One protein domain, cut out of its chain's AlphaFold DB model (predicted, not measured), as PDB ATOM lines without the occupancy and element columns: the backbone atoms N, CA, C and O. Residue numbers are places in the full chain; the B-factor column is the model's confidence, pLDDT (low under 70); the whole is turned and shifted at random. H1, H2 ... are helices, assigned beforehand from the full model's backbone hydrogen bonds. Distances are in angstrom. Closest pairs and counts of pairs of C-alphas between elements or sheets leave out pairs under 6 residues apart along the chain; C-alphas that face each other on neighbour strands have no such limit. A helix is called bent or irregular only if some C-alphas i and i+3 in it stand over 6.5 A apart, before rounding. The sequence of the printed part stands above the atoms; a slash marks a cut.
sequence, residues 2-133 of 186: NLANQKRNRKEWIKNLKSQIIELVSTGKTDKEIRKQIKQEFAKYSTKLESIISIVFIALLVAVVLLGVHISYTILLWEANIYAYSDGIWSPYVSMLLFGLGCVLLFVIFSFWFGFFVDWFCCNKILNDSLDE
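What this domain is: This is residues 2 to 133 of the 186 residues of an uncharacterized protein of Helicobacter pullorum MIT 98-5489 (UniProt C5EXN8). A long helical hairpin, H3 and H4, sticks out as an arm from a group of three helices, H1, H2 and H5, and makes the longest axis. The printed part, 132 residues with five named helices, H1 to H5, is all helix, only just loose, close to extended, with a radius of gyration of the C-alphas of 20.6 A, and spans 63 by 35 by 17 A.

Where its parts are: H3, residues 48 to 79, begins at C-alpha 48 (6.419, -21.701, 45.651) and is 46.8 A long; H4 is residues 92 to 112, 30.4 A. H5, residues 114 to 129, ends at C-alpha 129 (-18.334, -31.187, 51.186). H2 is residues 31 to 44. H1, residues 3 to 26, assigned as one helix by its hydrogen bonds, is bent, C-alphas 15 and 18 being 7.2 A apart; its arms are H1a, residues 3 to 15, and H1b, residues 18 to 26.

How they stand to each other: The hairpin H3 and H4 touches, closest C-alphas Val 64 and Phe 99, 6.2 A. H5 is about perpendicular to H4, 88 degrees. Residues 119 to 123 of H5 touch H1a, closest C-alphas Cys 123 and Ile 14, 6.0 A. In H1a, H1b, H2, H3, H4 and H5 every O i to N i+4 pair is within hydrogen-bond range.

The domain as a whole: The printed part has no cut. The H3 to H4 link is long; residues 68 to 97 are under pLDDT 70.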
ATOM      1  N   ASN A   2      12.935 -32.904  49.328       74.31
ATOM      2  CA  ASN A   2      12.842 -33.229  47.895       74.31
ATOM      3  C   ASN A   2      11.387 -33.182  47.393       74.31
ATOM      4  O   ASN A   2      10.469 -33.579  48.111       74.31
ATOM      5  N   LEU A   3      11.194 -32.744  46.140       66.62
ATOM      6  CA  LEU A   3       9.888 -32.562  45.476       66.62
ATOM      7  C   LEU A   3       8.973 -33.798  45.570       66.62
ATOM      8  O   LEU A   3       7.765 -33.669  45.760       66.62
ATOM      9  N   ALA A   4       9.548 -35.001  45.487       70.38
ATOM     10  CA  ALA A   4       8.813 -36.259  45.612       70.38
ATOM     11  C   ALA A   4       8.219 -36.470  47.020       70.38
ATOM     12  O   ALA A   4       7.059 -36.862  47.142       70.38
ATOM     13  N   ASN A   5       8.969 -36.135  48.077       74.31
ATOM     14  CA  ASN A   5       8.479 -36.228  49.457       74.31
ATOM     15  C   ASN A   5       7.381 -35.197  49.733       74.31
ATOM     16  O   ASN A   5       6.424 -35.500  50.434       74.31
ATOM     17  N   GLN A   6       7.464 -34.002  49.146       78.00
ATOM     18  CA  GLN A   6       6.423 -32.985  49.312       78.00
ATOM     19  C   GLN A   6       5.110 -33.381  48.621       78.00
ATOM     20  O   GLN A   6       4.048 -33.281  49.235       78.00
ATOM     21  N   LYS A   7       5.178 -33.928  47.397       76.62
ATOM     22  CA  LYS A   7       4.003 -34.479  46.693       76.62
ATOM     23  C   LYS A   7       3.361 -35.643  47.452       76.62
ATOM     24  O   LYS A   7       2.138 -35.706  47.553       76.62
ATOM     25  N   ARG A   8       4.172 -36.557  47.999       79.12
ATOM     26  CA  ARG A   8       3.682 -37.689  48.799       79.12
ATOM     27  C   ARG A   8       2.981 -37.208  50.072       79.12
ATOM     28  O   ARG A   8       1.836 -37.590  50.295       79.12
ATOM     29  N   ASN A   9       3.615 -36.306  50.820       83.94
ATOM     30  CA  ASN A   9       3.045 -35.744  52.046       83.94
ATOM     31  C   ASN A   9       1.745 -34.975  51.776       83.94
ATOM     32  O   ASN A   9       0.800 -35.101  52.547       83.94
ATOM     33  N   ARG A  10       1.652 -34.237  50.657       86.19
ATOM     34  CA  ARG A  10       0.414 -33.558  50.247       86.19
ATOM     35  C   ARG A  10      -0.727 -34.545  50.023       86.19
ATOM     36  O   ARG A  10      -1.809 -34.352  50.565       86.19
ATOM     37  N   LYS A  11      -0.495 -35.605  49.243       86.88
ATOM     38  CA  LYS A  11      -1.518 -36.624  48.965       86.88
ATOM     39  C   LYS A  11      -1.977 -37.339  50.230       86.88
ATOM     40  O   LYS A  11      -3.163 -37.618  50.379       86.88
ATOM     41  N   GLU A  12      -1.047 -37.645  51.124       88.50
ATOM     42  CA  GLU A  12      -1.340 -38.299  52.398       88.50
ATOM     43  C   GLU A  12      -2.134 -37.381  53.335       88.50
ATOM     44  O   GLU A  12      -3.146 -37.798  53.896       88.50
ATOM     45  N   TRP A  13      -1.771 -36.099  53.403       92.44
ATOM     46  CA  TRP A  13      -2.540 -35.093  54.133       92.44
ATOM     47  C   TRP A  13      -3.948 -34.890  53.546       92.44
ATOM     48  O   TRP A  13      -4.916 -34.903  54.299       92.44
ATOM     49  N   ILE A  14      -4.106 -34.815  52.214       88.25
ATOM     50  CA  ILE A  14      -5.427 -34.700  51.559       88.25
ATOM     51  C   ILE A  14      -6.341 -35.879  51.925       88.25
ATOM     52  O   ILE A  14      -7.535 -35.676  52.136       88.25
ATOM     53  N   LYS A  15      -5.806 -37.104  52.042       90.00
ATOM     54  CA  LYS A  15      -6.597 -38.273  52.473       90.00
ATOM     55  C   LYS A  15      -7.158 -38.108  53.888       90.00
ATOM     56  O   LYS A  15      -8.284 -38.528  54.141       90.00
ATOM     57  N   ASN A  16      -6.403 -37.468  54.778       91.19
ATOM     58  CA  ASN A  16      -6.779 -37.261  56.179       91.19
ATOM     59  C   ASN A  16      -7.531 -35.939  56.421       91.19
ATOM     60  O   ASN A  16      -8.082 -35.731  57.503       91.19
ATOM     61  N   LEU A  17      -7.616 -35.070  55.407       89.31
ATOM     62  CA  LEU A  17      -8.207 -33.733  55.487       89.31
ATOM     63  C   LEU A  17      -9.649 -33.741  56.013       89.31
ATOM     64  O   LEU A  17     -10.021 -32.879  56.802       89.31
ATOM     65  N   LYS A  18     -10.461 -34.730  55.617       87.25
ATOM     66  CA  LYS A  18     -11.850 -34.843  56.090       87.25
ATOM     67  C   LYS A  18     -11.919 -35.017  57.610       87.25
ATOM     68  O   LYS A  18     -12.704 -34.344  58.267       87.25
ATOM     69  N   SER A  19     -11.078 -35.894  58.162       88.62
ATOM     70  CA  SER A  19     -11.002 -36.120  59.610       88.62
ATOM     71  C   SER A  19     -10.551 -34.857  60.337       88.62
ATOM     72  O   SER A  19     -11.136 -34.489  61.349       88.62
ATOM     73  N   GLN A  20      -9.557 -34.162  59.781       89.88
ATOM     74  CA  GLN A  20      -9.049 -32.912  60.339       89.88
ATOM     75  C   GLN A  20     -10.124 -31.812  60.364       89.88
ATOM     76  O   GLN A  20     -10.225 -31.072  61.336       89.88
ATOM     77  N   ILE A  21     -10.951 -31.701  59.319       87.00
ATOM     78  CA  ILE A  21     -12.047 -30.723  59.289       87.00
ATOM     79  C   ILE A  21     -13.099 -31.053  60.351       87.00
ATOM     80  O   ILE A  21     -13.512 -30.147  61.065       87.00
ATOM     81  N   ILE A  22     -13.485 -32.324  60.507       86.75
ATOM     82  CA  ILE A  22     -14.445 -32.751  61.543       86.75
ATOM     83  C   ILE A  22     -13.930 -32.390  62.942       86.75
ATOM     84  O   ILE A  22     -14.683 -31.864  63.760       86.75
ATOM     85  N   GLU A  23     -12.643 -32.617  63.203       89.81
ATOM     86  CA  GLU A  23     -12.009 -32.228  64.463       89.81
ATOM     87  C   GLU A  23     -12.063 -30.705  64.665       89.81
ATOM     88  O   GLU A  23     -12.515 -30.231  65.706       89.81
ATOM     89  N   LEU A  24     -11.701 -29.914  63.649       87.38
ATOM     90  CA  LEU A  24     -11.744 -28.451  63.730       87.38
ATOM     91  C   LEU A  24     -13.169 -27.918  63.958       87.38
ATOM     92  O   LEU A  24     -13.349 -27.005  64.767       87.38
ATOM     93  N   VAL A  25     -14.175 -28.514  63.315       85.69
ATOM     94  CA  VAL A  25     -15.592 -28.209  63.565       85.69
ATOM     95  C   VAL A  25     -15.961 -28.554  65.011       85.69
ATOM     96  O   VAL A  25     -16.561 -27.733  65.701       85.69
ATOM     97  N   SER A  26     -15.535 -29.717  65.519       86.69
ATOM     98  CA  SER A  26     -15.808 -30.137  66.902       86.69
ATOM     99  C   SER A  26     -15.162 -29.229  67.960       86.69
ATOM    100  O   SER A  26     -15.703 -29.078  69.052       86.69
ATOM    101  N   THR A  27     -14.054 -28.559  67.623       88.25
ATOM    102  CA  THR A  27     -13.423 -27.542  68.485       88.25
ATOM    103  C   THR A  27     -14.144 -26.188  68.484       88.25
ATOM    104  O   THR A  27     -13.685 -25.253  69.137       88.25
ATOM    105  N   GLY A  28     -15.259 -26.060  67.756       85.31
ATOM    106  CA  GLY A  28     -16.072 -24.843  67.707       85.31
ATOM    107  C   GLY A  28     -15.502 -23.731  66.823       85.31
ATOM    108  O   GLY A  28     -15.917 -22.581  66.954       85.31
ATOM    109  N   LYS A  29     -14.547 -24.037  65.932       85.00
ATOM    110  CA  LYS A  29     -14.032 -23.057  64.966       85.00
ATOM    111  C   LYS A  29     -15.080 -22.717  63.917       85.00
ATOM    112  O   LYS A  29     -15.824 -23.581  63.464       85.00
ATOM    113  N   THR A  30     -15.069 -21.467  63.470       84.62
ATOM    114  CA  THR A  30     -15.948 -21.018  62.385       84.62
ATOM    115  C   THR A  30     -15.458 -21.515  61.023       84.62
ATOM    116  O   THR A  30     -14.253 -21.625  60.779       84.62
ATOM    117  N   ASP A  31     -16.371 -21.721  60.074       81.56
ATOM    118  CA  ASP A  31     -16.057 -22.148  58.700       81.56
ATOM    119  C   ASP A  31     -14.989 -21.278  58.025       81.56
ATOM    120  O   ASP A  31     -14.116 -21.767  57.301       81.56
ATOM    121  N   LYS A  32     -15.013 -19.965  58.286       80.81
ATOM    122  CA  LYS A  32     -14.032 -19.011  57.754       80.81
ATOM    123  C   LYS A  32     -12.624 -19.286  58.288       80.81
ATOM    124  O   LYS A  32     -11.653 -19.198  57.529       80.81
ATOM    125  N   GLU A  33     -12.502 -19.622  59.567       86.38
ATOM    126  CA  GLU A  33     -11.228 -19.964  60.204       86.38
ATOM    127  C   GLU A  33     -10.704 -21.307  59.705       86.38
ATOM    128  O   GLU A  33      -9.526 -21.402  59.352       86.38
ATOM    129  N   ILE A  34     -11.584 -22.304  59.576       85.88
ATOM    130  CA  ILE A  34     -11.241 -23.621  59.028       85.88
ATOM    131  C   ILE A  34     -10.720 -23.464  57.597       85.88
ATOM    132  O   ILE A  34      -9.618 -23.915  57.280       85.88
ATOM    133  N   ARG A  35     -11.434 -22.724  56.739       84.12
ATOM    134  CA  ARG A  35     -10.995 -22.447  55.358       84.12
ATOM    135  C   ARG A  35      -9.639 -21.746  55.311       84.12
ATOM    136  O   ARG A  35      -8.807 -22.087  54.469       84.12
ATOM    137  N   LYS A  36      -9.402 -20.764  56.187       86.75
ATOM    138  CA  LYS A  36      -8.119 -20.048  56.255       86.75
ATOM    139  C   LYS A  36      -6.986 -20.992  56.663       86.75
ATOM    140  O   LYS A  36      -5.940 -20.978  56.015       86.75
ATOM    141  N   GLN A  37      -7.208 -21.826  57.677       89.06
ATOM    142  CA  GLN A  37      -6.215 -22.781  58.164       89.06
ATOM    143  C   GLN A  37      -5.886 -23.848  57.110       89.06
ATOM    144  O   GLN A  37      -4.715 -24.045  56.794       89.06
ATOM    145  N   ILE A  38      -6.897 -24.460  56.487       88.38
ATOM    146  CA  ILE A  38      -6.698 -25.478  55.446       88.38
ATOM    147  C   ILE A  38      -5.975 -24.900  54.221       88.38
ATOM    148  O   ILE A  38      -5.068 -25.536  53.687       88.38
ATOM    149  N   LYS A  39      -6.289 -23.665  53.801       85.19
ATOM    150  CA  LYS A  39      -5.544 -22.988  52.721       85.19
ATOM    151  C   LYS A  39      -4.075 -22.759  53.080       85.19
ATOM    152  O   LYS A  39      -3.204 -22.941  52.231       85.19
ATOM    153  N   GLN A  40      -3.791 -22.364  54.321       87.62
ATOM    154  CA  GLN A  40      -2.417 -22.178  54.792       87.62
ATOM    155  C   GLN A  40      -1.652 -23.503  54.852       87.62
ATOM    156  O   GLN A  40      -0.482 -23.545  54.477       87.62
ATOM    157  N   GLU A  41      -2.291 -24.588  55.283       87.62
ATOM    158  CA  GLU A  41      -1.674 -25.918  55.302       87.62
ATOM    159  C   GLU A  41      -1.433 -26.459  53.890       87.62
ATOM    160  O   GLU A  41      -0.321 -26.898  53.592       87.62
ATOM    161  N   PHE A  42      -2.396 -26.315  52.977       86.44
ATOM    162  CA  PHE A  42      -2.204 -26.668  51.568       86.44
ATOM    163  C   PHE A  42      -1.019 -25.908  50.948       86.44
ATOM    164  O   PHE A  42      -0.210 -26.494  50.223       86.44
ATOM    165  N   ALA A  43      -0.859 -24.621  51.279       84.69
ATOM    166  CA  ALA A  43       0.274 -23.814  50.826       84.69
ATOM    167  C   ALA A  43       1.624 -24.303  51.384       84.69
ATOM    168  O   ALA A  43       2.630 -24.211  50.684       84.69
ATOM    169  N   LYS A  44       1.668 -24.878  52.597       86.31
ATOM    170  CA  LYS A  44       2.888 -25.499  53.159       86.31
ATOM    171  C   LYS A  44       3.281 -26.775  52.407       86.31
ATOM    172  O   LYS A  44       4.466 -27.041  52.211       86.31
ATOM    173  N   TYR A  45       2.297 -27.548  51.946       85.19
ATOM    174  CA  TYR A  45       2.515 -28.749  51.131       85.19
ATOM    175  C   TYR A  45       2.666 -28.462  49.628       85.19
ATOM    176  O   TYR A  45       2.812 -29.389  48.827       85.19
ATOM    177  N   SER A  46       2.656 -27.188  49.237       84.19
ATOM    178  CA  SER A  46       2.846 -26.748  47.857       84.19
ATOM    179  C   SER A  46       4.210 -26.090  47.685       84.19
ATOM    180  O   SER A  46       4.750 -25.453  48.592       84.19
ATOM    181  N   THR A  47       4.800 -26.246  46.508       87.06
ATOM    182  CA  THR A  47       6.004 -25.489  46.152       87.06
ATOM    183  C   THR A  47       5.647 -24.029  45.870       87.06
ATOM    184  O   THR A  47       4.530 -23.712  45.460       87.06
ATOM    185  N   LYS A  48       6.614 -23.113  46.036       86.31
ATOM    186  CA  LYS A  48       6.419 -21.701  45.651       86.31
ATOM    187  C   LYS A  48       5.988 -21.568  44.186       86.31
ATOM    188  O   LYS A  48       5.144 -20.738  43.875       86.31
ATOM    189  N   LEU A  49       6.544 -22.411  43.314       87.81
ATOM    190  CA  LEU A  49       6.233 -22.429  41.890       87.81
ATOM    191  C   LEU A  49       4.788 -22.892  41.631       87.81
ATOM    192  O   LEU A  49       4.060 -22.184  40.947       87.81
ATOM    193  N   GLU A  50       4.338 -23.998  42.239       87.31
ATOM    194  CA  GLU A  50       2.937 -24.460  42.162       87.31
ATOM    195  C   GLU A  50       1.949 -23.370  42.624       87.31
ATOM    196  O   GLU A  50       0.935 -23.129  41.968       87.31
ATOM    197  N   SER A  51       2.271 -22.650  43.705       85.94
ATOM    198  CA  SER A  51       1.452 -21.532  44.190       85.94
ATOM    199  C   SER A  51       1.363 -20.394  43.169       85.94
ATOM    200  O   SER A  51       0.261 -19.931  42.875       85.94
ATOM    201  N   ILE A  52       2.493 -19.973  42.588       89.06
ATOM    202  CA  ILE A  52       2.522 -18.937  41.540       89.06
ATOM    203  C   ILE A  52       1.701 -19.380  40.328       89.06
ATOM    204  O   ILE A  52       0.866 -18.619  39.845       89.06
ATOM    205  N   ILE A  53       1.885 -20.620  39.873       88.19
ATOM    206  CA  ILE A  53       1.153 -21.174  38.730       88.19
ATOM    207  C   ILE A  53      -0.347 -21.209  38.999       88.19
ATOM    208  O   ILE A  53      -1.117 -20.860  38.112       88.19
ATOM    209  N   SER A  54      -0.774 -21.555  40.217       81.69
ATOM    210  CA  SER A  54      -2.196 -21.525  40.574       81.69
ATOM    211  C   SER A  54      -2.802 -20.122  40.434       81.69
ATOM    212  O   SER A  54      -3.900 -19.979  39.901       81.69
ATOM    213  N   ILE A  55      -2.070 -19.079  40.846       86.25
ATOM    214  CA  ILE A  55      -2.517 -17.682  40.760       86.25
ATOM    215  C   ILE A  55      -2.569 -17.236  39.300       86.25
ATOM    216  O   ILE A  55      -3.579 -16.688  38.862       86.25
ATOM    217  N   VAL A  56      -1.504 -17.509  38.541       89.12
ATOM    218  CA  VAL A  56      -1.408 -17.181  37.112       89.12
ATOM    219  C   VAL A  56      -2.517 -17.876  36.325       89.12
ATOM    220  O   VAL A  56      -3.186 -17.231  35.523       89.12
ATOM    221  N   PHE A  57      -2.773 -19.156  36.602       84.81
ATOM    222  CA  PHE A  57      -3.842 -19.925  35.968       84.81
ATOM    223  C   PHE A  57      -5.223 -19.324  36.246       84.81
ATOM    224  O   PHE A  57      -6.005 -19.150  35.317       84.81
ATOM    225  N   ILE A  58      -5.521 -18.955  37.497       81.38
ATOM    226  CA  ILE A  58      -6.799 -18.319  37.850       81.38
ATOM    227  C   ILE A  58      -6.937 -16.949  37.172       81.38
ATOM    228  O   ILE A  58      -8.001 -16.645  36.639       81.38
ATOM    229  N   ALA A  59      -5.881 -16.131  37.158       84.00
ATOM    230  CA  ALA A  59      -5.903 -14.823  36.506       84.00
ATOM    231  C   ALA A  59      -6.147 -14.941  34.991       84.00
ATOM    232  O   ALA A  59      -7.003 -14.239  34.451       84.00
ATOM    233  N   LEU A  60      -5.454 -15.873  34.325       82.69
ATOM    234  CA  LEU A  60      -5.676 -16.203  32.915       82.69
ATOM    235  C   LEU A  60      -7.099 -16.705  32.668       82.69
ATOM    236  O   LEU A  60      -7.738 -16.260  31.722       82.69
ATOM    237  N   LEU A  61      -7.620 -17.583  33.530       79.38
ATOM    238  CA  LEU A  61      -8.982 -18.101  33.410       79.38
ATOM    239  C   LEU A  61     -10.016 -16.970  33.481       79.38
ATOM    240  O   LEU A  61     -10.913 -16.908  32.646       79.38
ATOM    241  N   VAL A  62      -9.871 -16.047  34.437       78.88
ATOM    242  CA  VAL A  62     -10.752 -14.874  34.557       78.88
ATOM    243  C   VAL A  62     -10.645 -13.979  33.323       78.88
ATOM    244  O   VAL A  62     -11.672 -13.567  32.788       78.88
ATOM    245  N   ALA A  63      -9.430 -13.712  32.836       79.31
ATOM    246  CA  ALA A  63      -9.222 -12.912  31.631       79.31
ATOM    247  C   ALA A  63      -9.879 -13.549  30.395       79.31
ATOM    248  O   ALA A  63     -10.541 -12.853  29.631       79.31
ATOM    249  N   VAL A  64      -9.761 -14.870  30.232       75.75
ATOM    250  CA  VAL A  64     -10.402 -15.617  29.139       75.75
ATOM    251  C   VAL A  64     -11.924 -15.553  29.246       75.75
ATOM    252  O   VAL A  64     -12.584 -15.304  28.241       75.75
ATOM    253  N   VAL A  65     -12.501 -15.693  30.443       73.62
ATOM    254  CA  VAL A  65     -13.956 -15.541  30.640       73.62
ATOM    255  C   VAL A  65     -14.420 -14.128  30.270       73.62
ATOM    256  O   VAL A  65     -15.402 -13.983  29.545       73.62
ATOM    257  N   LEU A  66     -13.703 -13.088  30.708       74.19
ATOM    258  CA  LEU A  66     -14.022 -11.697  30.364       74.19
ATOM    259  C   LEU A  66     -13.902 -11.435  28.857       74.19
ATOM    260  O   LEU A  66     -14.769 -10.776  28.284       74.19
ATOM    261  N   LEU A  67     -12.877 -11.990  28.203       72.06
ATOM    262  CA  LEU A  67     -12.725 -11.933  26.747       72.06
ATOM    263  C   LEU A  67     -13.856 -12.672  26.025       72.06
ATOM    264  O   LEU A  67     -14.367 -12.161  25.035       72.06
ATOM    265  N   GLY A  68     -14.301 -13.823  26.531       63.81
ATOM    266  CA  GLY A  68     -15.444 -14.553  25.976       63.81
ATOM    267  C   GLY A  68     -16.747 -13.749  26.047       63.81
ATOM    268  O   GLY A  68     -17.492 -13.685  25.067       63.81
ATOM    269  N   VAL A  69     -16.997 -13.070  27.174       67.75
ATOM    270  CA  VAL A  69     -18.133 -12.140  27.322       67.75
ATOM    271  C   VAL A  69     -18.005 -10.970  26.345       67.75
ATOM    272  O   VAL A  69     -18.980 -10.624  25.680       67.75
ATOM    273  N   HIS A  70     -16.808 -10.393  26.218       66.81
ATOM    274  CA  HIS A  70     -16.542  -9.302  25.281       66.81
ATOM    275  C   HIS A  70     -16.801  -9.716  23.826       66.81
ATOM    276  O   HIS A  70     -17.530  -9.023  23.129       66.81
ATOM    277  N   ILE A  71     -16.296 -10.874  23.386       62.56
ATOM    278  CA  ILE A  71     -16.534 -11.409  22.034       62.56
ATOM    279  C   ILE A  71     -18.030 -11.632  21.795       62.56
ATOM    280  O   ILE A  71     -18.547 -11.222  20.760       62.56
ATOM    281  N   SER A  72     -18.734 -12.226  22.763       56.44
ATOM    282  CA  SER A  72     -20.179 -12.476  22.658       56.44
ATOM    283  C   SER A  72     -20.965 -11.170  22.490       56.44
ATOM    284  O   SER A  72     -21.858 -11.083  21.653       56.44
ATOM    285  N   TYR A  73     -20.598 -10.129  23.243       61.16
ATOM    286  CA  TYR A  73     -21.184  -8.795  23.119       61.16
ATOM    287  C   TYR A  73     -20.867  -8.135  21.766       61.16
ATOM    288  O   TYR A  73     -21.755  -7.568  21.132       61.16
ATOM    289  N   THR A  74     -19.626  -8.247  21.290       59.75
ATOM    290  CA  THR A  74     -19.197  -7.677  20.004       59.75
ATOM    291  C   THR A  74     -19.892  -8.348  18.813       59.75
ATOM    292  O   THR A  74     -20.269  -7.656  17.869       59.75
ATOM    293  N   ILE A  75     -20.133  -9.663  18.865       58.50
ATOM    294  CA  ILE A  75     -20.901 -10.389  17.836       58.50
ATOM    295  C   ILE A  75     -22.362  -9.915  17.803       58.50
ATOM    296  O   ILE A  75     -22.887  -9.649  16.728       58.50
ATOM    297  N   LEU A  76     -23.002  -9.736  18.967       57.72
ATOM    298  CA  LEU A  76     -24.387  -9.248  19.045       57.72
ATOM    299  C   LEU A  76     -24.548  -7.834  18.468       57.72
ATOM    300  O   LEU A  76     -25.532  -7.551  17.788       57.72
ATOM    301  N   LEU A  77     -23.586  -6.940  18.718       58.97
ATOM    302  CA  LEU A  77     -23.591  -5.592  18.137       58.97
ATOM    303  C   LEU A  77     -23.377  -5.605  16.617       58.97
ATOM    304  O   LEU A  77     -23.995  -4.806  15.910       58.97
ATOM    305  N   TRP A  78     -22.537  -6.521  16.125       56.12
ATOM    306  CA  TRP A  78     -22.313  -6.729  14.695       56.12
ATOM    307  C   TRP A  78     -23.583  -7.222  13.990       56.12
ATOM    308  O   TRP A  78     -23.989  -6.630  12.991       56.12
ATOM    309  N   GLU A  79     -24.270  -8.226  14.546       53.66
ATOM    310  CA  GLU A  79     -25.552  -8.710  14.007       53.66
ATOM    311  C   GLU A  79     -26.662  -7.652  14.074       53.66
ATOM    312  O   GLU A  79     -27.503  -7.572  13.178       53.66
ATOM    313  N   ALA A  80     -26.652  -6.795  15.099       58.09
ATOM    314  CA  ALA A  80     -27.607  -5.700  15.229       58.09
ATOM    315  C   ALA A  80     -27.372  -4.551  14.224       58.09
ATOM    316  O   ALA A  80     -28.164  -3.608  14.186       58.09
ATOM    317  N   ASN A  81     -26.310  -4.609  13.404       56.78
ATOM    318  CA  ASN A  81     -25.904  -3.544  12.478       56.78
ATOM    319  C   ASN A  81     -25.631  -2.197  13.190       56.78
ATOM    320  O   ASN A  81     -25.682  -1.121  12.586       56.78
ATOM    321  N   ILE A  82     -25.337  -2.251  14.495       52.38
ATOM    322  CA  ILE A  82     -25.064  -1.092  15.345       52.38
ATOM    323  C   ILE A  82     -23.545  -0.854  15.315       52.38
ATOM    324  O   ILE A  82     -22.800  -1.362  16.145       52.38
ATOM    325  N   TYR A  83     -23.125  -0.029  14.352       49.00
ATOM    326  CA  TYR A  83     -21.801   0.587  14.154       49.00
ATOM    327  C   TYR A  83     -20.697  -0.169  13.397       49.00
ATOM    328  O   TYR A  83     -20.359  -1.323  13.641       49.00
ATOM    329  N   ALA A  84     -20.062   0.629  12.528       46.31
ATOM    330  CA  ALA A  84     -18.740   0.473  11.944       46.31
ATOM    331  C   ALA A  84     -17.706   0.056  13.001       46.31
ATOM    332  O   ALA A  84     -17.238   0.880  13.789       46.31
ATOM    333  N   TYR A  85     -17.352  -1.227  13.027       48.00
ATOM    334  CA  TYR A  85     -16.322  -1.732  13.924       48.00
ATOM    335  C   TYR A  85     -14.965  -1.652  13.226       48.00
ATOM    336  O   TYR A  85     -14.732  -2.308  12.214       48.00
ATOM    337  N   SER A  86     -14.114  -0.773  13.753       47.69
ATOM    338  CA  SER A  86     -12.829  -0.358  13.187       47.69
ATOM    339  C   SER A  86     -11.858  -1.515  12.934       47.69
ATOM    340  O   SER A  86     -11.808  -2.451  13.737       47.69
ATOM    341  N   ASP A  87     -10.995  -1.346  11.927       51.78
ATOM    342  CA  ASP A  87      -9.790  -2.128  11.589       51.78
ATOM    343  C   ASP A  87      -8.700  -2.123  12.695       51.78
ATOM    344  O   ASP A  87      -7.521  -1.867  12.454       51.78
ATOM    345  N   GLY A  88      -9.088  -2.354  13.951       57.34
ATOM    346  CA  GLY A  88      -8.223  -2.324  15.130       57.34
ATOM    347  C   GLY A  88      -8.039  -3.695  15.788       57.34
ATOM    348  O   GLY A  88      -8.669  -4.690  15.430       57.34
ATOM    349  N   ILE A  89      -7.198  -3.732  16.828       56.88
ATOM    350  CA  ILE A  89      -6.874  -4.937  17.623       56.88
ATOM    351  C   ILE A  89      -8.104  -5.600  18.277       56.88
ATOM    352  O   ILE A  89      -8.059  -6.779  18.606       56.88
ATOM    353  N   TRP A  90      -9.206  -4.865  18.434       59.34
ATOM    354  CA  TRP A  90     -10.457  -5.356  19.020       59.34
ATOM    355  C   TRP A  90     -11.464  -5.863  17.988       59.34
ATOM    356  O   TRP A  90     -12.605  -6.152  18.337       59.34
ATOM    357  N   SER A  91     -11.066  -6.002  16.719       63.66
ATOM    358  CA  SER A  91     -11.925  -6.645  15.725       63.66
ATOM    359  C   SER A  91     -12.353  -8.051  16.194       63.66
ATOM    360  O   SER A  91     -11.607  -8.714  16.933       63.66
ATOM    361  N   PRO A  92     -13.537  -8.539  15.775       56.97
ATOM    362  CA  PRO A  92     -14.036  -9.859  16.166       56.97
ATOM    363  C   PRO A  92     -13.022 -10.979  15.892       56.97
ATOM    364  O   PRO A  92     -12.806 -11.847  16.734       56.97
ATOM    365  N   TYR A  93     -12.331 -10.901  14.752       62.59
ATOM    366  CA  TYR A  93     -11.332 -11.879  14.321       62.59
ATOM    367  C   TYR A  93     -10.082 -11.901  15.213       62.59
ATOM    368  O   TYR A  93      -9.651 -12.971  15.645       62.59
ATOM    369  N   VAL A  94      -9.509 -10.734  15.533       66.62
ATOM    370  CA  VAL A  94      -8.319 -10.651  16.402       66.62
ATOM    371  C   VAL A  94      -8.666 -11.064  17.834       66.62
ATOM    372  O   VAL A  94      -7.907 -11.796  18.470       66.62
ATOM    373  N   SER A  95      -9.847 -10.682  18.321       64.75
ATOM    374  CA  SER A  95     -10.337 -11.078  19.646       64.75
ATOM    375  C   SER A  95     -10.537 -12.595  19.755       64.75
ATOM    376  O   SER A  95     -10.118 -13.195  20.747       64.75
ATOM    377  N   MET A  96     -11.096 -13.240  18.722       65.12
ATOM    378  CA  MET A  96     -11.217 -14.704  18.657       65.12
ATOM    379  C   MET A  96      -9.852 -15.409  18.652       65.12
ATOM    380  O   MET A  96      -9.687 -16.414  19.344       65.12
ATOM    381  N   LEU A  97      -8.860 -14.875  17.929       67.88
ATOM    382  CA  LEU A  97      -7.489 -15.405  17.933       67.88
ATOM    383  C   LEU A  97      -6.840 -15.318  19.322       67.88
ATOM    384  O   LEU A  97      -6.274 -16.303  19.799       67.88
ATOM    385  N   LEU A  98      -6.950 -14.167  19.992       72.88
ATOM    386  CA  LEU A  98      -6.424 -13.973  21.349       72.88
ATOM    387  C   LEU A  98      -7.106 -14.893  22.366       72.88
ATOM    388  O   LEU A  98      -6.435 -15.475  23.221       72.88
ATOM    389  N   PHE A  99      -8.424 -15.068  22.251       70.31
ATOM    390  CA  PHE A  99      -9.178 -16.010  23.074       70.31
ATOM    391  C   PHE A  99      -8.692 -17.448  22.865       70.31
ATOM    392  O   PHE A  99      -8.406 -18.146  23.838       70.31
ATOM    393  N   GLY A 100      -8.497 -17.867  21.611       67.38
ATOM    394  CA  GLY A 100      -7.990 -19.200  21.303       67.38
ATOM    395  C   GLY A 100      -6.588 -19.464  21.826       67.38
ATOM    396  O   GLY A 100      -6.338 -20.513  22.423       67.38
ATOM    397  N   LEU A 101      -5.691 -18.490  21.685       77.19
ATOM    398  CA  LEU A 101      -4.347 -18.576  22.250       77.19
ATOM    399  C   LEU A 101      -4.393 -18.679  23.785       77.19
ATOM    400  O   LEU A 101      -3.688 -19.503  24.371       77.19
ATOM    401  N   GLY A 102      -5.272 -17.911  24.436       77.44
ATOM    402  CA  GLY A 102      -5.522 -18.000  25.878       77.44
ATOM    403  C   GLY A 102      -6.032 -19.377  26.314       77.44
ATOM    404  O   GLY A 102      -5.545 -19.936  27.299       77.44
ATOM    405  N   CYS A 103      -6.954 -19.964  25.552       72.88
ATOM    406  CA  CYS A 103      -7.468 -21.314  25.774       72.88
ATOM    407  C   CYS A 103      -6.376 -22.391  25.661       72.88
ATOM    408  O   CYS A 103      -6.271 -23.248  26.542       72.88
ATOM    409  N   VAL A 104      -5.539 -22.338  24.620       76.06
ATOM    410  CA  VAL A 104      -4.418 -23.279  24.443       76.06
ATOM    411  C   VAL A 104      -3.404 -23.143  25.581       76.06
ATOM    412  O   VAL A 104      -2.989 -24.147  26.157       76.06
ATOM    413  N   LEU A 105      -3.047 -21.914  25.966       81.19
ATOM    414  CA  LEU A 105      -2.140 -21.666  27.092       81.19
ATOM    415  C   LEU A 105      -2.687 -22.233  28.408       81.19
ATOM    416  O   LEU A 105      -1.953 -22.903  29.137       81.19
ATOM    417  N   LEU A 106      -3.975 -22.020  28.696       78.25
ATOM    418  CA  LEU A 106      -4.635 -22.613  29.862       78.25
ATOM    419  C   LEU A 106      -4.566 -24.141  29.827       78.25
ATOM    420  O   LEU A 106      -4.225 -24.756  30.839       78.25
ATOM    421  N   PHE A 107      -4.830 -24.755  28.673       76.50
ATOM    422  CA  PHE A 107      -4.769 -26.207  28.517       76.50
ATOM    423  C   PHE A 107      -3.361 -26.766  28.760       76.50
ATOM    424  O   PHE A 107      -3.206 -27.757  29.480       76.50
ATOM    425  N   VAL A 108      -2.324 -26.121  28.219       78.31
ATOM    426  CA  VAL A 108      -0.923 -26.532  28.416       78.31
ATOM    427  C   VAL A 108      -0.520 -26.414  29.885       78.31
ATOM    428  O   VAL A 108       0.036 -27.362  30.445       78.31
ATOM    429  N   ILE A 109      -0.844 -25.291  30.540       82.81
ATOM    430  CA  ILE A 109      -0.562 -25.092  31.970       82.81
ATOM    431  C   ILE A 109      -1.279 -26.160  32.801       82.81
ATOM    432  O   ILE A 109      -0.664 -26.781  33.670       82.81
ATOM    433  N   PHE A 110      -2.561 -26.401  32.527       77.06
ATOM    434  CA  PHE A 110      -3.343 -27.403  33.241       77.06
ATOM    435  C   PHE A 110      -2.764 -28.809  33.068       77.06
ATOM    436  O   PHE A 110      -2.574 -29.511  34.059       77.06
ATOM    437  N   SER A 111      -2.435 -29.202  31.837       75.50
ATOM    438  CA  SER A 111      -1.916 -30.536  31.519       75.50
ATOM    439  C   SER A 111      -0.547 -30.782  32.155       75.50
ATOM    440  O   SER A 111      -0.328 -31.816  32.786       75.50
ATOM    441  N   PHE A 112       0.362 -29.808  32.073       82.00
ATOM    442  CA  PHE A 112       1.702 -29.930  32.651       82.00
ATOM    443  C   PHE A 112       1.671 -30.002  34.188       82.00
ATOM    444  O   PHE A 112       2.448 -30.731  34.808       82.00
ATOM    445  N   TRP A 113       0.738 -29.285  34.820       82.88
ATOM    446  CA  TRP A 113       0.571 -29.241  36.278       82.88
ATOM    447  C   TRP A 113      -0.598 -30.091  36.780       82.88
ATOM    448  O   TRP A 113      -1.046 -29.922  37.918       82.88
ATOM    449  N   PHE A 114      -1.068 -31.041  35.969       78.56
ATOM    450  CA  PHE A 114      -2.310 -31.777  36.198       78.56
ATOM    451  C   PHE A 114      -2.389 -32.390  37.596       78.56
ATOM    452  O   PHE A 114      -3.361 -32.182  38.316       78.56
ATOM    453  N   GLY A 115      -1.332 -33.080  38.034       76.06
ATOM    454  CA  GLY A 115      -1.305 -33.707  39.359       76.06
ATOM    455  C   GLY A 115      -1.471 -32.714  40.516       76.06
ATOM    456  O   GLY A 115      -2.138 -33.028  41.496       76.06
ATOM    457  N   PHE A 116      -0.909 -31.507  40.397       83.62
ATOM    458  CA  PHE A 116      -1.099 -30.449  41.392       83.62
ATOM    459  C   PHE A 116      -2.531 -29.910  41.365       83.62
ATOM    460  O   PHE A 116      -3.147 -29.764  42.422       83.62
ATOM    461  N   PHE A 117      -3.084 -29.665  40.175       78.56
ATOM    462  CA  PHE A 117      -4.465 -29.210  40.053       78.56
ATOM    463  C   PHE A 117      -5.449 -30.248  40.593       78.56
ATOM    464  O   PHE A 117      -6.350 -29.874  41.335       78.56
ATOM    465  N   VAL A 118      -5.257 -31.541  40.323       78.62
ATOM    466  CA  VAL A 118      -6.080 -32.623  40.891       78.62
ATOM    467  C   VAL A 118      -6.047 -32.607  42.420       78.62
ATOM    468  O   VAL A 118      -7.105 -32.641  43.050       78.62
ATOM    469  N   ASP A 119      -4.859 -32.505  43.023       77.69
ATOM    470  CA  ASP A 119      -4.705 -32.392  44.477       77.69
ATOM    471  C   ASP A 119      -5.441 -31.144  45.017       77.69
ATOM    472  O   ASP A 119      -6.157 -31.214  46.019       77.69
ATOM    473  N   TRP A 120      -5.325 -30.007  44.325       82.00
ATOM    474  CA  TRP A 120      -6.004 -28.754  44.670       82.00
ATOM    475  C   TRP A 120      -7.533 -28.850  44.555       82.00
ATOM    476  O   TRP A 120      -8.250 -28.421  45.464       82.00
ATOM    477  N   PHE A 121      -8.059 -29.456  43.486       77.06
ATOM    478  CA  PHE A 121      -9.491 -29.721  43.319       77.06
ATOM    479  C   PHE A 121     -10.010 -30.671  44.398       77.06
ATOM    480  O   PHE A 121     -11.079 -30.428  44.954       77.06
ATOM    481  N   CYS A 122      -9.257 -31.724  44.726       78.75
ATOM    482  CA  CYS A 122      -9.629 -32.685  45.761       78.75
ATOM    483  C   CYS A 122      -9.686 -32.023  47.145       78.75
ATOM    484  O   CYS A 122     -10.689 -32.156  47.846       78.75
ATOM    485  N   CYS A 123      -8.667 -31.230  47.497       82.31
ATOM    486  CA  CYS A 123      -8.633 -30.459  48.740       82.31
ATOM    487  C   CYS A 123      -9.834 -29.510  48.852       82.31
ATOM    488  O   CYS A 123     -10.527 -29.505  49.869       82.31
ATOM    489  N   ASN A 124     -10.108 -28.723  47.804       78.56
ATOM    490  CA  ASN A 124     -11.250 -27.810  47.805       78.56
ATOM    491  C   ASN A 124     -12.579 -28.568  47.855       78.56
ATOM    492  O   ASN A 124     -13.486 -28.138  48.557       78.56
ATOM    493  N   LYS A 125     -12.711 -29.699  47.158       77.25
ATOM    494  CA  LYS A 125     -13.915 -30.533  47.225       77.25
ATOM    495  C   LYS A 125     -14.173 -31.013  48.654       77.25
ATOM    496  O   LYS A 125     -15.241 -30.741  49.178       77.25
ATOM    497  N   ILE A 126     -13.193 -31.648  49.300       80.38
ATOM    498  CA  ILE A 126     -13.337 -32.160  50.673       80.38
ATOM    499  C   ILE A 126     -13.677 -31.026  51.646       80.38
ATOM    500  O   ILE A 126     -14.572 -31.184  52.470       80.38
ATOM    501  N   LEU A 127     -13.003 -29.877  51.521       79.81
ATOM    502  CA  LEU A 127     -13.245 -28.710  52.367       79.81
ATOM    503  C   LEU A 127     -14.687 -28.202  52.274       79.81
ATOM    504  O   LEU A 127     -15.244 -27.781  53.276       79.81
ATOM    505  N   ASN A 128     -15.287 -28.236  51.086       73.69
ATOM    506  CA  ASN A 128     -16.647 -27.745  50.873       73.69
ATOM    507  C   ASN A 128     -17.723 -28.817  51.051       73.69
ATOM    508  O   ASN A 128     -18.838 -28.472  51.397       73.69
ATOM    509  N   ASP A 129     -17.415 -30.096  50.840       75.00
ATOM    510  CA  ASP A 129     -18.334 -31.187  51.186       75.00
ATOM    511  C   ASP A 129     -18.449 -31.342  52.719       75.00
ATOM    512  O   ASP A 129     -19.424 -31.900  53.210       75.00
ATOM    513  N   SER A 130     -17.439 -30.886  53.474       77.38
ATOM    514  CA  SER A 130     -17.377 -31.007  54.941       77.38
ATOM    515  C   SER A 130     -17.811 -29.744  55.695       77.38
ATOM    516  O   SER A 130     -18.009 -29.819  56.902       77.38
ATOM    517  N   LEU A 131     -17.907 -28.594  55.022       75.06
ATOM    518  CA  LEU A 131     -18.408 -27.339  55.586       75.06
ATOM    519  C   LEU A 131     -19.747 -27.041  54.909       75.06
ATOM    520  O   LEU A 131     -19.788 -26.962  53.682       75.06
ATOM    521  N   ASP A 132     -20.818 -26.907  55.686       63.91
ATOM    522  CA  ASP A 132     -22.194 -26.721  55.200       63.91
ATOM    523  C   ASP A 132     -22.387 -25.343  54.516       63.91
ATOM    524  O   ASP A 132     -23.018 -24.439  55.047       63.91
ATOM    525  N   GLU A 133     -21.856 -25.161  53.301       53.22
ATOM    526  CA  GLU A 133     -22.223 -24.076  52.370       53.22
ATOM    527  C   GLU A 133     -21.933 -24.505  50.913       53.22
ATOM    528  O   GLU A 133     -20.788 -24.764  50.540       53.22
TER     529      GLU A 133